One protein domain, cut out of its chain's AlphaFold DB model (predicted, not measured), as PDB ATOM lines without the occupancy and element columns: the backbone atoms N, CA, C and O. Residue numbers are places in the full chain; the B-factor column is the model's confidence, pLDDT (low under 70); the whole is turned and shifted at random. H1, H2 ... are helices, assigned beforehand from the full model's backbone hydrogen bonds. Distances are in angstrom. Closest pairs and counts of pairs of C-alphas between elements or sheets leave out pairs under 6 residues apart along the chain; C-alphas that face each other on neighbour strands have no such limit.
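This is residues 15 to 66 of the 66 residues of an uncharacterized protein of marine sediment metagenome (UniProt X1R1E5). Two long helices, H1 and then H2, lie side by side and run opposite ways as a helical hairpin, joined at one end by a tight link. The hairpin makes a rod whose C-alphas span 39 by 15 by 11 A along their three main axes, and its turn end, residues 36 to 41, sticks out free of the rest. The printed part has 52 residues with two named helices and no named strand, and its class is all helix. The whole is loose, with a radius of gyration of the C-alphas of 12.7 A.

H1, residues 15 to 39, has a kink of 28 degrees near residue 25. A tight link of 5 residues joins it to H2, residues 45 to 65. The two helices touch, with 13 pairs of C-alphas within 8 A. Their closest C-alphas, those of Leu 20 and Arg 58, are 5.9 A apart, and their centres are 10.5 A apart. They run opposite ways at a shallow tilt of 22 degrees, a helical hairpin. Residues 36 to 41, of which 36 to 39 belong to H1, stand free. In H2 every O i to N i+4 pair is within hydrogen-bond range, and in H1 19 of 21 are.

H1 begins at C-alpha 15, at (50.115, 41.478, 56.037), and ends at C-alpha 39, at (43.351, 17.378, 29.512), 36.5 A from first to last C-alpha. H2 begins at C-alpha 45, at (42.664, 14.186, 42.435), and ends at C-alpha 65, at (39.141, 37.211, 61.440), 30.1 A from first to last C-alpha.

The two C-alphas farthest apart, those of Gly 41 and Phe 65, are 39.6 A apart. The first and last printed C-alphas, those of Asp 15 and Gly 66, are 11.4 A apart. The printed part has no cut and ends at residue 66, the chain's last residue. The mean pLDDT of the printed part is 94.9, and no printed residue is under 70.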
ATOM      1  N   ASP A  15      49.254  42.272  56.913       93.25
ATOM      2  CA  ASP A  15      50.115  41.478  56.037       93.25
ATOM      3  C   ASP A  15      49.535  40.080  55.778       93.25
ATOM      4  O   ASP A  15      49.508  39.613  54.637       93.25
ATOM      5  N   VAL A  16      48.994  39.434  56.813       92.06
ATOM      6  CA  VAL A  16      48.323  38.133  56.694       92.06
ATOM      7  C   VAL A  16      47.065  38.265  55.842       92.06
ATOM      8  O   VAL A  16      46.856  37.458  54.937       92.06
ATOM      9  N   ARG A  17      46.257  39.310  56.057       91.88
ATOM     10  CA  ARG A  17      45.077  39.587  55.227       91.88
ATOM     11  C   ARG A  17      45.451  39.792  53.760       91.88
ATOM     12  O   ARG A  17      44.852  39.156  52.897       91.88
ATOM     13  N   ALA A  18      46.458  40.618  53.478       93.56
ATOM     14  CA  ALA A  18      46.930  40.849  52.114       93.56
ATOM     15  C   ALA A  18      47.404  39.546  51.441       93.56
ATOM     16  O   ALA A  18      47.108  39.302  50.270       93.56
ATOM     17  N   ASN A  19      48.081  38.669  52.191       94.69
ATOM     18  CA  ASN A  19      48.483  37.353  51.695       94.69
ATOM     19  C   ASN A  19      47.272  36.459  51.387       94.69
ATOM     20  O   ASN A  19      47.231  35.841  50.322       94.69
ATOM     21  N   LEU A  20      46.261  36.420  52.261       94.12
ATOM     22  CA  LEU A  20      45.029  35.661  52.019       94.12
ATOM     23  C   LEU A  20      44.235  36.211  50.829       94.12
ATOM     24  O   LEU A  20      43.653  35.441  50.068       94.12
ATOM     25  N   GLU A  21      44.201  37.525  50.629       93.25
ATOM     26  CA  GLU A  21      43.579  38.134  49.452       93.25
ATOM     27  C   GLU A  21      44.334  37.748  48.171       93.25
ATOM     28  O   GLU A  21      43.708  37.308  47.203       93.25
ATOM     29  N   LYS A  22      45.672  37.787  48.187       95.44
ATOM     30  CA  LYS A  22      46.518  37.348  47.065       95.44
ATOM     31  C   LYS A  22      46.342  35.864  46.730       95.44
ATOM     32  O   LYS A  22      46.295  35.515  45.548       95.44
ATOM     33  N   MET A  23      46.170  35.008  47.741       95.31
ATOM     34  CA  MET A  23      45.931  33.573  47.545       95.31
ATOM     35  C   MET A  23      44.723  33.287  46.640       95.31
ATOM     36  O   MET A  23      44.701  32.246  45.994       95.31
ATOM     37  N   ASP A  24      43.732  34.183  46.539       94.00
ATOM     38  CA  ASP A  24      42.611  34.023  45.598       94.00
ATOM     39  C   ASP A  24      43.081  33.906  44.144       94.00
ATOM     40  O   ASP A  24      42.646  33.029  43.393       94.00
ATOM     41  N   THR A  25      44.001  34.790  43.760       95.25
ATOM     42  CA  THR A  25      44.585  34.833  42.420       95.25
ATOM     43  C   THR A  25      45.433  33.591  42.171       95.25
ATOM     44  O   THR A  25      45.305  32.961  41.118       95.25
ATOM     45  N   ASP A  26      46.234  33.184  43.158       95.94
ATOM     46  CA  ASP A  26      47.079  31.992  43.064       95.94
ATOM     47  C   ASP A  26      46.232  30.713  42.935       95.94
ATOM     48  O   ASP A  26      46.527  29.853  42.103       95.94
ATOM     49  N   ILE A  27      45.118  30.615  43.672       96.38
ATOM     50  CA  ILE A  27      44.175  29.490  43.587       96.38
ATOM     51  C   ILE A  27      43.531  29.415  42.200       96.38
ATOM     52  O   ILE A  27      43.447  28.334  41.609       96.38
ATOM     53  N   LYS A  28      43.092  30.554  41.651       95.38
ATOM     54  CA  LYS A  28      42.520  30.623  40.296       95.38
ATOM     55  C   LYS A  28      43.536  30.182  39.243       95.38
ATOM     56  O   LYS A  28      43.196  29.395  38.358       95.38
ATOM     57  N   SER A  29      44.783  30.630  39.370       96.94
ATOM     58  CA  SER A  29      45.881  30.219  38.491       96.94
ATOM     59  C   SER A  29      46.145  28.710  38.579       96.94
ATOM     60  O   SER A  29      46.130  28.014  37.561       96.94
ATOM     61  N   ALA A  30      46.263  28.163  39.792       96.81
ATOM     62  CA  ALA A  30      46.474  26.734  40.010       96.81
ATOM     63  C   ALA A  30      45.334  25.874  39.439       96.81
ATOM     64  O   ALA A  30      45.579  24.811  38.867       96.81
ATOM     65  N   ARG A  31      44.080  26.343  39.518       96.81
ATOM     66  CA  ARG A  31      42.917  25.657  38.929       96.81
ATOM     67  C   ARG A  31      43.002  25.581  37.398       96.81
ATOM     68  O   ARG A  31      42.630  24.554  36.816       96.81
ATOM     69  N   ASN A  32      43.546  26.608  36.743       96.88
ATOM     70  CA  ASN A  32      43.825  26.569  35.304       96.88
ATOM     71  C   ASN A  32      44.904  25.528  34.978       96.88
ATOM     72  O   ASN A  32      44.708  24.711  34.078       96.88
ATOM     73  N   SER A  33      45.996  25.487  35.748       97.38
ATOM     74  CA  SER A  33      47.046  24.471  35.589       97.38
ATOM     75  C   SER A  33      46.502  23.052  35.775       97.38
ATOM     76  O   SER A  33      46.739  22.192  34.931       97.38
ATOM     77  N   ILE A  34      45.690  22.808  36.810       97.06
ATOM     78  CA  ILE A  34      45.024  21.514  37.036       97.06
ATOM     79  C   ILE A  34      44.141  21.129  35.842       97.06
ATOM     80  O   ILE A  34      44.115  19.967  35.445       97.06
ATOM     81  N   THR A  35      43.443  22.089  35.233       96.94
ATOM     82  CA  THR A  35      42.612  21.836  34.044       96.94
ATOM     83  C   THR A  35      43.450  21.384  32.847       96.94
ATOM     84  O   THR A  35      43.038  20.476  32.126       96.94
ATOM     85  N   VAL A  36      44.637  21.962  32.646       97.88
ATOM     86  CA  VAL A  36      45.585  21.508  31.615       97.88
ATOM     87  C   VAL A  36      46.047  20.078  31.901       97.88
ATOM     88  O   VAL A  36      45.971  19.232  31.015       97.88
ATOM     89  N   LEU A  37      46.431  19.774  33.144       97.81
ATOM     90  CA  LEU A  37      46.855  18.426  33.543       97.81
ATOM     91  C   LEU A  37      45.743  17.380  33.333       97.81
ATOM     92  O   LEU A  37      46.013  16.301  32.808       97.81
ATOM     93  N   LYS A  38      44.478  17.718  33.640       97.25
ATOM     94  CA  LYS A  38      43.313  16.859  33.336       97.25
ATOM     95  C   LYS A  38      43.205  16.553  31.843       97.25
ATOM     96  O   LYS A  38      42.965  15.409  31.475       97.25
ATOM     97  N   LYS A  39      43.394  17.557  30.976       97.56
ATOM     98  CA  LYS A  39      43.351  17.378  29.512       97.56
ATOM     99  C   LYS A  39      44.487  16.498  28.990       97.56
ATOM    100  O   LYS A  39      44.303  15.822  27.985       97.56
ATOM    101  N   LEU A  40      45.627  16.482  29.678       97.75
ATOM    102  CA  LEU A  40      46.746  15.582  29.388       97.75
ATOM    103  C   LEU A  40      46.529  14.156  29.926       97.75
ATOM    104  O   LEU A  40      47.415  13.318  29.798       97.75
ATOM    105  N   GLY A  41      45.373  13.868  30.536       97.69
ATOM    106  CA  GLY A  41      45.056  12.551  31.090       97.69
ATOM    107  C   GLY A  41      45.759  12.247  32.415       97.69
ATOM    108  O   GLY A  41      45.810  11.090  32.823       97.69
ATOM    109  N   MET A  42      46.306  13.260  33.094       97.81
ATOM    110  CA  MET A  42      46.962  13.071  34.386       97.81
ATOM    111  C   MET A  42      45.935  12.943  35.513       97.81
ATOM    112  O   MET A  42      44.927  13.657  35.546       97.81
ATOM    113  N   ASP A  43      46.224  12.075  36.483       97.19
ATOM    114  CA  ASP A  43      45.471  12.036  37.732       97.19
ATOM    115  C   ASP A  43      45.823  13.255  38.586       97.19
ATOM    116  O   ASP A  43      46.953  13.428  39.043       97.19
ATOM    117  N   VAL A  44      44.830  14.110  38.804       97.75
ATOM    118  CA  VAL A  44      44.975  15.354  39.563       97.75
ATOM    119  C   VAL A  44      44.158  15.362  40.849       97.75
ATOM    120  O   VAL A  44      44.039  16.419  41.462       97.75
ATOM    121  N   ARG A  45      43.568  14.233  41.268       97.25
ATOM    122  CA  ARG A  45      42.664  14.186  42.435       97.25
ATOM    123  C   ARG A  45      43.300  14.813  43.675       97.25
ATOM    124  O   ARG A  45      42.744  15.735  44.256       97.25
ATOM    125  N   VAL A  46      44.535  14.415  43.979       97.12
ATOM    126  CA  VAL A  46      45.297  14.941  45.123       97.12
ATOM    127  C   VAL A  46      45.557  16.449  45.009       97.12
ATOM    128  O   VAL A  46      45.528  17.153  46.016       97.12
ATOM    129  N   LEU A  47      45.819  16.960  43.802       96.50
ATOM    130  CA  LEU A  47      46.041  18.393  43.584       96.50
ATOM    131  C   LEU A  47      44.742  19.186  43.763       96.50
ATOM    132  O   LEU A  47      44.751  20.232  44.405       96.50
ATOM    133  N   ASP A  48      43.634  18.675  43.226       96.06
ATOM    134  CA  ASP A  48      42.312  19.296  43.324       96.06
ATOM    135  C   ASP A  48      41.826  19.348  44.782       96.06
ATOM    136  O   ASP A  48      41.350  20.389  45.235       96.06
ATOM    137  N   ASP A  49      42.026  18.268  45.542       97.44
ATOM    138  CA  ASP A  49      41.665  18.192  46.961       97.44
ATOM    139  C   ASP A  49      42.491  19.161  47.816       97.44
ATOM    140  O   ASP A  49      41.937  19.914  48.622       97.44
ATOM    141  N   LYS A  50      43.813  19.219  47.600       96.62
ATOM    142  CA  LYS A  50      44.688  20.180  48.294       96.62
ATOM    143  C   LYS A  50      44.330  21.624  47.954       96.62
ATOM    144  O   LYS A  50      44.342  22.480  48.840       96.62
ATOM    145  N   LEU A  51      43.987  21.899  46.695       96.94
ATOM    146  CA  LEU A  51      43.600  23.238  46.264       96.94
ATOM    147  C   LEU A  51      42.264  23.672  46.885       96.94
ATOM    148  O   LEU A  51      42.142  24.806  47.343       96.94
ATOM    149  N   LYS A  52      41.281  22.766  46.955       96.69
ATOM    150  CA  LYS A  52      40.002  23.004  47.645       96.69
ATOM    151  C   LYS A  52      40.199  23.256  49.135       96.69
ATOM    152  O   LYS A  52      39.587  24.169  49.682       96.69
ATOM    153  N   TRP A  53      41.064  22.478  49.783       96.44
ATOM    154  CA  TRP A  53      41.405  22.700  51.184       96.44
ATOM    155  C   TRP A  53      41.999  24.099  51.402       96.44
ATOM    156  O   TRP A  53      41.519  24.829  52.266       96.44
ATOM    157  N   ALA A  54      42.962  24.519  50.572       95.50
ATOM    158  CA  ALA A  54      43.555  25.855  50.661       95.50
ATOM    159  C   ALA A  54      42.521  26.979  50.448       95.50
ATOM    160  O   ALA A  54      42.532  27.979  51.167       95.50
ATOM    161  N   GLU A  55      41.594  26.804  49.500       96.81
ATOM    162  CA  GLU A  55      40.491  27.744  49.269       96.81
ATOM    163  C   GLU A  55      39.561  27.855  50.482       96.81
ATOM    164  O   GLU A  55      39.164  28.962  50.852       96.81
ATOM    165  N   ASN A  56      39.239  26.730  51.121       96.75
ATOM    166  CA  ASN A  56      38.395  26.707  52.310       96.75
ATOM    167  C   ASN A  56      39.078  27.396  53.493       96.75
ATOM    168  O   ASN A  56      38.469  28.275  54.094       96.75
ATOM    169  N   ILE A  57      40.347  27.078  53.773       94.56
ATOM    170  CA  ILE A  57      41.114  27.730  54.845       94.56
ATOM    171  C   ILE A  57      41.152  29.243  54.642       94.56
ATOM    172  O   ILE A  57      40.859  29.994  55.570       94.56
ATOM    173  N   ARG A  58      41.441  29.703  53.420       94.62
ATOM    174  CA  ARG A  58      41.431  31.132  53.098       94.62
ATOM    175  C   ARG A  58      40.077  31.773  53.422       94.62
ATOM    176  O   ARG A  58      40.043  32.814  54.073       94.62
ATOM    177  N   LYS A  59      38.973  31.177  52.957       94.81
ATOM    178  CA  LYS A  59      37.616  31.704  53.186       94.81
ATOM    179  C   LYS A  59      37.271  31.748  54.672       94.81
ATOM    180  O   LYS A  59      36.756  32.765  55.123       94.81
ATOM    181  N   THR A  60      37.583  30.688  55.414       94.06
ATOM    182  CA  THR A  60      37.362  30.619  56.862       94.06
ATOM    183  C   THR A  60      38.139  31.714  57.581       94.06
ATOM    184  O   THR A  60      37.540  32.492  58.311       94.06
ATOM    185  N   LEU A  61      39.439  31.853  57.306       91.75
ATOM    186  CA  LEU A  61      40.274  32.849  57.979       91.75
ATOM    187  C   LEU A  61      39.817  34.287  57.702       91.75
ATOM    188  O   LEU A  61      39.763  35.095  58.621       91.75
ATOM    189  N   ILE A  62      39.445  34.611  56.459       91.00
ATOM    190  CA  ILE A  62      38.900  35.938  56.133       91.00
ATOM    191  C   ILE A  62      37.531  36.147  56.797       91.00
ATOM    192  O   ILE A  62      37.247  37.239  57.268       91.00
ATOM    193  N   SER A  63      36.669  35.128  56.836       90.62
ATOM    194  CA  SER A  63      35.323  35.262  57.408       90.62
ATOM    195  C   SER A  63      35.322  35.384  58.931       90.62
ATOM    196  O   SER A  63      34.451  36.056  59.474       90.62
ATOM    197  N   GLU A  64      36.228  34.687  59.614       87.38
ATOM    198  CA  GLU A  64      36.291  34.658  61.079       87.38
ATOM    199  C   GLU A  64      37.118  35.818  61.644       87.38
ATOM    200  O   GLU A  64      36.814  36.308  62.728       87.38
ATOM    201  N   PHE A  65      38.137  36.281  60.910       85.94
ATOM    202  CA  PHE A  65      39.141  37.211  61.440       85.94
ATOM    203  C   PHE A  65      39.416  38.441  60.547       85.94
ATOM    204  O   PHE A  65      40.224  39.296  60.926       85.94
ATOM    205  N   GLY A  66      38.828  38.523  59.347       70.50
ATOM    206  CA  GLY A  66      39.073  39.581  58.349       70.50
ATOM    207  C   GLY A  66      38.269  40.865  58.520       70.50
ATOM    208  O   GLY A  66      37.320  40.910  59.327       70.50
TER     209      GLY A  66